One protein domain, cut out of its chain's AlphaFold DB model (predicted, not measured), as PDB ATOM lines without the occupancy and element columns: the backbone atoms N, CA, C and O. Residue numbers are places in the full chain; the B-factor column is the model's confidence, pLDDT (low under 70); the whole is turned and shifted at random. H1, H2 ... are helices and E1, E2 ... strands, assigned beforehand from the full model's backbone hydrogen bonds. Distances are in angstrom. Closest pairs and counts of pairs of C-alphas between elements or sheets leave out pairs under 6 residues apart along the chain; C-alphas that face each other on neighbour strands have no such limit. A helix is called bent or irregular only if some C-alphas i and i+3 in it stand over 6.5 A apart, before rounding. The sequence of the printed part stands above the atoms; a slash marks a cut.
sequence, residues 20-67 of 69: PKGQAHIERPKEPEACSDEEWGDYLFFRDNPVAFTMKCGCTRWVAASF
ATOM      1  N   PRO A  20      40.603 -34.654  38.401       84.94
ATOM      2  CA  PRO A  20      39.996 -35.817  39.043       84.94
ATOM      3  C   PRO A  20      40.762 -36.203  40.315       84.94
ATOM      4  O   PRO A  20      41.989 -36.112  40.386       84.94
ATOM      5  N   LYS A  21      40.025 -36.604  41.352       83.69
ATOM      6  CA  LYS A  21      40.548 -36.934  42.689       83.69
ATOM      7  C   LYS A  21      40.092 -38.305  43.203       83.69
ATOM      8  O   LYS A  21      40.329 -38.616  44.365       83.69
ATOM      9  N   GLY A  22      39.527 -39.139  42.330       82.25
ATOM     10  CA  GLY A  22      39.101 -40.507  42.645       82.25
ATOM     11  C   GLY A  22      37.658 -40.586  43.141       82.25
ATOM     12  O   GLY A  22      36.873 -39.672  42.904       82.25
ATOM     13  N   GLN A  23      37.303 -41.688  43.799       82.81
ATOM     14  CA  GLN A  23      35.944 -41.990  44.261       82.81
ATOM     15  C   GLN A  23      35.334 -40.862  45.113       82.81
ATOM     16  O   GLN A  23      36.002 -40.206  45.916       82.81
ATOM     17  N   ALA A  24      34.038 -40.616  44.913       80.88
ATOM     18  CA  ALA A  24      33.268 -39.691  45.735       80.88
ATOM     19  C   ALA A  24      32.851 -40.306  47.078       80.88
ATOM     20  O   ALA A  24      32.726 -41.519  47.198       80.88
ATOM     21  N   HIS A  25      32.604 -39.444  48.070       76.81
ATOM     22  CA  HIS A  25      32.070 -39.816  49.390       76.81
ATOM     23  C   HIS A  25      32.977 -40.693  50.267       76.81
ATOM     24  O   HIS A  25      32.491 -41.394  51.148       76.81
ATOM     25  N   ILE A  26      34.296 -40.624  50.078       81.56
ATOM     26  CA  ILE A  26      35.239 -41.239  51.016       81.56
ATOM     27  C   ILE A  26      35.504 -40.257  52.148       81.56
ATOM     28  O   ILE A  26      36.157 -39.227  51.959       81.56
ATOM     29  N   GLU A  27      34.998 -40.585  53.328       82.19
ATOM     30  CA  GLU A  27      35.259 -39.823  54.540       82.19
ATOM     31  C   GLU A  27      36.502 -40.353  55.246       82.19
ATOM     32  O   GLU A  27      36.708 -41.559  55.384       82.19
ATOM     33  N   ARG A  28      37.344 -39.429  55.711       83.50
ATOM     34  CA  ARG A  28      38.445 -39.779  56.603       83.50
ATOM     35  C   ARG A  28      37.871 -40.201  57.960       83.50
ATOM     36  O   ARG A  28      37.068 -39.437  58.501       83.50
ATOM     37  N   PRO A  29      38.321 -41.328  58.546       81.69
ATOM     38  CA  PRO A  29      37.984 -41.678  59.921       81.69
ATOM     39  C   PRO A  29      38.249 -40.497  60.863       81.69
ATOM     40  O   PRO A  29      39.314 -39.873  60.802       81.69
ATOM     41  N   LYS A  30      37.265 -40.161  61.704       82.25
ATOM     42  CA  LYS A  30      37.330 -38.991  62.602       82.25
ATOM     43  C   LYS A  30      38.432 -39.127  63.653       82.25
ATOM     44  O   LYS A  30      39.028 -38.125  64.037       82.25
ATOM     45  N   GLU A  31      38.718 -40.357  64.067       83.12
ATOM     46  CA  GLU A  31      39.718 -40.699  65.077       83.12
ATOM     47  C   GLU A  31      40.727 -41.690  64.477       83.12
ATOM     48  O   GLU A  31      40.594 -42.898  64.653       83.12
ATOM     49  N   PRO A  32      41.736 -41.206  63.730       75.00
ATOM     50  CA  PRO A  32      42.708 -42.076  63.065       75.00
ATOM     51  C   PRO A  32      43.594 -42.855  64.048       75.00
ATOM     52  O   PRO A  32      44.147 -43.878  63.675       75.00
ATOM     53  N   GLU A  33      43.723 -42.385  65.292       78.31
ATOM     54  CA  GLU A  33      44.552 -43.010  66.335       78.31
ATOM     55  C   GLU A  33      43.835 -44.150  67.074       78.31
ATOM     56  O   GLU A  33      44.475 -44.930  67.773       78.31
ATOM     57  N   ALA A  34      42.509 -44.241  66.928       82.31
ATOM     58  CA  ALA A  34      41.682 -45.289  67.525       82.31
ATOM     59  C   ALA A  34      41.277 -46.378  66.514       82.31
ATOM     60  O   ALA A  34      40.692 -47.385  66.909       82.31
ATOM     61  N   CYS A  35      41.566 -46.170  65.225       79.50
ATOM     62  CA  CYS A  35      41.299 -47.134  64.158       79.50
ATOM     63  C   CYS A  35      42.285 -48.304  64.235       79.50
ATOM     64  O   CYS A  35      43.440 -48.115  64.624       79.50
ATOM     65  N   SER A  36      41.865 -49.500  63.822       84.44
ATOM     66  CA  SER A  36      42.816 -50.598  63.636       84.44
ATOM     67  C   SER A  36      43.725 -50.335  62.426       84.44
ATOM     68  O   SER A  36      43.360 -49.609  61.496       84.44
ATOM     69  N   ASP A  37      44.910 -50.955  62.405       84.94
ATOM     70  CA  ASP A  37      45.826 -50.878  61.255       84.94
ATOM     71  C   ASP A  37      45.161 -51.370  59.954       84.94
ATOM     72  O   ASP A  37      45.480 -50.887  58.868       84.94
ATOM     73  N   GLU A  38      44.215 -52.306  60.067       85.50
ATOM     74  CA  GLU A  38      43.435 -52.858  58.954       85.50
ATOM     75  C   GLU A  38      42.468 -51.811  58.388       85.50
ATOM     76  O   GLU A  38      42.521 -51.508  57.200       85.50
ATOM     77  N   GLU A  39      41.657 -51.175  59.240       83.06
ATOM     78  CA  GLU A  39      40.724 -50.115  58.831       83.06
ATOM     79  C   GLU A  39      41.464 -48.895  58.260       83.06
ATOM     80  O   GLU A  39      41.016 -48.247  57.307       83.06
ATOM     81  N   TRP A  40      42.630 -48.580  58.824       85.00
ATOM     82  CA  TRP A  40      43.485 -47.515  58.322       85.00
ATOM     83  C   TRP A  40      44.114 -47.872  56.968       85.00
ATOM     84  O   TRP A  40      44.162 -47.028  56.068       85.00
ATOM     85  N   GLY A  41      44.554 -49.121  56.797       85.38
ATOM     86  CA  GLY A  41      45.049 -49.655  55.529       85.38
ATOM     87  C   GLY A  41      43.990 -49.605  54.428       85.38
ATOM     88  O   GLY A  41      44.272 -49.112  53.328       85.38
ATOM     89  N   ASP A  42      42.762 -50.007  54.752       86.50
ATOM     90  CA  ASP A  42      41.597 -49.918  53.871       86.50
ATOM     91  C   ASP A  42      41.335 -48.469  53.445       86.50
ATOM     92  O   ASP A  42      41.251 -48.162  52.253       86.50
ATOM     93  N   TYR A  43      41.330 -47.530  54.392       84.06
ATOM     94  CA  TYR A  43      41.158 -46.114  54.073       84.06
ATOM     95  C   TYR A  43      42.297 -45.532  53.216       84.06
ATOM     96  O   TYR A  43      42.039 -44.651  52.389       84.06
ATOM     97  N   LEU A  44      43.548 -45.961  53.390       84.62
ATOM     98  CA  LEU A  44      44.686 -45.402  52.652       84.62
ATOM     99  C   LEU A  44      44.785 -45.923  51.218       84.62
ATOM    100  O   LEU A  44      45.033 -45.132  50.303       84.62
ATOM    101  N   PHE A  45      44.617 -47.231  51.028       85.06
ATOM    102  CA  PHE A  45      44.964 -47.896  49.769       85.06
ATOM    103  C   PHE A  45      43.756 -48.391  48.985       85.06
ATOM    104  O   PHE A  45      43.834 -48.481  47.759       85.06
ATOM    105  N   PHE A  46      42.643 -48.684  49.655       83.38
ATOM    106  CA  PHE A  46      41.491 -49.281  49.001       83.38
ATOM    107  C   PHE A  46      40.488 -48.211  48.577       83.38
ATOM    108  O   PHE A  46      40.140 -47.275  49.301       83.38
ATOM    109  N   ARG A  47      40.067 -48.324  47.320       81.38
ATOM    110  CA  ARG A  47      39.088 -47.461  46.669       81.38
ATOM    111  C   ARG A  47      38.213 -48.350  45.813       81.38
ATOM    112  O   ARG A  47      38.734 -49.171  45.055       81.38
ATOM    113  N   ASP A  48      36.909 -48.162  45.901       78.06
ATOM    114  CA  ASP A  48      36.015 -48.727  44.909       78.06
ATOM    115  C   ASP A  48      36.216 -47.977  43.588       78.06
ATOM    116  O   ASP A  48      36.643 -46.816  43.554       78.06
ATOM    117  N   ASN A  49      35.841 -48.616  42.482       76.75
ATOM    118  CA  ASN A  49      35.752 -47.969  41.174       76.75
ATOM    119  C   ASN A  49      34.281 -47.740  40.779       76.75
ATOM    120  O   ASN A  49      33.798 -48.370  39.832       76.75
ATOM    121  N   PRO A  50      33.516 -46.911  41.517       69.44
ATOM    122  CA  PRO A  50      32.158 -46.589  41.132       69.44
ATOM    123  C   PRO A  50      32.170 -45.606  39.957       69.44
ATOM    124  O   PRO A  50      33.118 -44.853  39.747       69.44
ATOM    125  N   VAL A  51      31.051 -45.537  39.238       73.38
ATOM    126  CA  VAL A  51      30.830 -44.564  38.146       73.38
ATOM    127  C   VAL A  51      30.817 -43.099  38.615       73.38
ATOM    128  O   VAL A  51      30.692 -42.189  37.793       73.38
ATOM    129  N   ALA A  52      30.917 -42.869  39.929       70.88
ATOM    130  CA  ALA A  52      30.915 -41.563  40.567       70.88
ATOM    131  C   ALA A  52      32.291 -41.217  41.153       70.88
ATOM    132  O   ALA A  52      32.850 -41.948  41.971       70.88
ATOM    133  N   PHE A  53      32.817 -40.057  40.783       78.88
ATOM    134  CA  PHE A  53      34.127 -39.580  41.206       78.88
ATOM    135  C   PHE A  53      34.079 -38.097  41.564       78.88
ATOM    136  O   PHE A  53      33.226 -37.329  41.117       78.88
ATOM    137  N   THR A  54      35.014 -37.689  42.409       81.19
ATOM    138  CA  THR A  54      35.194 -36.305  42.822       81.19
ATOM    139  C   THR A  54      36.208 -35.629  41.912       81.19
ATOM    140  O   THR A  54      37.285 -36.165  41.649       81.19
ATOM    141  N   MET A  55      35.904 -34.409  41.484       80.06
ATOM    142  CA  MET A  55      36.825 -33.534  40.771       80.06
ATOM    143  C   MET A  55      36.961 -32.197  41.492       80.06
ATOM    144  O   MET A  55      36.028 -31.706  42.133       80.06
ATOM    145  N   LYS A  56      38.129 -31.573  41.357       81.31
ATOM    146  CA  LYS A  56      38.347 -30.185  41.757       81.31
ATOM    147  C   LYS A  56      38.254 -29.298  40.522       81.31
ATOM    148  O   LYS A  56      39.067 -29.445  39.617       81.31
ATOM    149  N   CYS A  57      37.276 -28.401  40.503       81.38
ATOM    150  CA  CYS A  57      37.108 -27.416  39.438       81.38
ATOM    151  C   CYS A  57      38.098 -26.247  39.619       81.38
ATOM    152  O   CYS A  57      38.523 -25.960  40.745       81.38
ATOM    153  N   GLY A  58      38.415 -25.531  38.536       80.62
ATOM    154  CA  GLY A  58      39.234 -24.315  38.537       80.62
ATOM    155  C   GLY A  58      38.721 -23.235  39.498       80.62
ATOM    156  O   GLY A  58      39.512 -22.495  40.076       80.62
ATOM    157  N   CYS A  59      37.419 -23.233  39.809       81.88
ATOM    158  CA  CYS A  59      36.822 -22.388  40.851       81.88
ATOM    159  C   CYS A  59      37.193 -22.791  42.296       81.88
ATOM    160  O   CYS A  59      36.639 -22.256  43.255       81.88
ATOM    161  N   THR A  60      38.124 -23.734  42.477       80.75
ATOM    162  CA  THR A  60      38.624 -24.311  43.741       80.75
ATOM    163  C   THR A  60      37.625 -25.152  44.539       80.75
ATOM    164  O   THR A  60      37.988 -25.700  45.583       80.75
ATOM    165  N   ARG A  61      36.394 -25.314  44.041       84.44
ATOM    166  CA  ARG A  61      35.346 -26.121  44.675       84.44
ATOM    167  C   ARG A  61      35.393 -27.582  44.236       84.44
ATOM    168  O   ARG A  61      35.839 -27.921  43.139       84.44
ATOM    169  N   TRP A  62      34.898 -28.431  45.129       82.62
ATOM    170  CA  TRP A  62      34.748 -29.864  44.924       82.62
ATOM    171  C   TRP A  62      33.412 -30.163  44.249       82.62
ATOM    172  O   TRP A  62      32.364 -29.732  44.734       82.62
ATOM    173  N   VAL A  63      33.463 -30.896  43.140       82.81
ATOM    174  CA  VAL A  63      32.301 -31.321  42.356       82.81
ATOM    175  C   VAL A  63      32.296 -32.845  42.317       82.81
ATOM    176  O   VAL A  63      33.291 -33.453  41.924       82.81
ATOM    177  N   ALA A  64      31.194 -33.463  42.734       81.50
ATOM    178  CA  ALA A  64      30.956 -34.879  42.484       81.50
ATOM    179  C   ALA A  64      30.321 -35.019  41.097       81.50
ATOM    180  O   ALA A  64      29.341 -34.337  40.794       81.50
ATOM    181  N   ALA A  65      30.890 -35.880  40.261       72.56
ATOM    182  CA  ALA A  65      30.364 -36.215  38.950       72.56
ATOM    183  C   ALA A  65      30.062 -37.713  38.913       72.56
ATOM    184  O   ALA A  65      30.870 -38.524  39.358       72.56
ATOM    185  N   SER A  66      28.901 -38.080  38.383       68.06
ATOM    186  CA  SER A  66      28.519 -39.467  38.128       68.06
ATOM    187  C   SER A  66      28.121 -39.603  36.668       68.06
ATOM    188  O   SER A  66      27.267 -38.846  36.202       68.06
ATOM    189  N   PHE A  67      28.697 -40.568  35.954       56.78
ATOM    190  CA  PHE A  67      28.175 -40.931  34.640       56.78
ATOM    191  C   PHE A  67      26.897 -41.747  34.841       56.78
ATOM    192  O   PHE A  67      26.950 -42.877  35.320       56.78
TER     193      PHE A  67
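This is residues 20 to 67 of the 69 residues of an uncharacterized protein of Halomonas olivaria (UniProt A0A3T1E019). A small sheet of three antiparallel strands, E1, E2 and E3, makes one end of a flat, open shape, and a single short helix, H1, lies off at the other end, clear of the sheet. Two lengths of chain span the gap between them, residues 24 to 36 going out from E1 to H1 and residues 46 to 51 coming back from H1 to E2, while E2 and E3 form a hairpin whose loop is residues 57 to 61. The printed part has 48 residues, with one named helix and three named strands in the order E1, H1, E2, E3 along the chain; the sheet's order is E1, E2, E3. The class is mixed, helices and strands, with 23 residues, under half of those printed, in named elements. The whole is loose, with a radius of gyration of the C-alphas of 12.9 A, and the C-alphas span 35 by 22 by 12 A along their three main axes.

The sheet has E2, residues 52 to 56, as its inner strand; from first to last C-alpha it measures 13.6 A. E3, residues 62 to 66, is an edge strand of 13.3 A, and its last C-alpha, that of Ser 66, is at (28.519, -39.467, 38.128). The other edge strand is E1, residues 20 to 23, with 9.0 A from first to last C-alpha; it begins at C-alpha 20, at (39.996, -35.817, 39.043). H1, residues 37 to 45, is 11.9 A long from its first C-alpha, at (45.826, -50.878, 61.255), to its last. It is neither bent nor irregular.

In the sheet, E2 and E3 are antiparallel neighbours, with 152 degrees between their N-to-C directions, and they form a hairpin. Among the C-alphas that face each other across this pair are those of Ala 52 and Ser 66, 4.0 A apart, and those of Lys 56 and Trp 62, 4.8 A apart. N 55 and O 63 are within hydrogen-bond range at 2.8 A, and so are N 65 and O 53 at 2.9 A. On the other side of E2, E1 is its antiparallel neighbour, with 147 degrees between their directions. The C-alphas of Pro 20 and Met 55 face each other at 4.3 A, as do those of Gln 23 and Phe 53 at 4.3 A. Across this pair N 21 and O 54 are 2.8 A apart, and N 54 and O 22 are also 2.8 A apart, both within hydrogen-bond range. The C-alphas of the sheet lie up to 3.6 A off the best plane through them, only just under 4 A. H1 is not on the sheet, with 0 pairs of C-alphas within 10 A. H1 and E3 are apart. In H1 every O i to N i+4 pair is within hydrogen-bond range.

The two C-alphas farthest apart are those of Ser 36 and Cys 59, 36.8 A, while the first and last printed C-alphas, those of Pro 20 and Phe 67, are 13.6 A apart. Residues 33 to 38, of which 37 and 38 belong to H1, stand free. The link from E1 to H1 is long, 13 residues with no named element, whose C-alphas lie 3 to 19 A from the mean of the C-alphas. The link from H1 to E2 is short, with 6 residues, and that from E2 to E3 is tight, with 5. The printed part has no cut. The mean pLDDT of the printed part is 80.4, and the model's confidence is under 70 at residue 50 and residues 66 to 67.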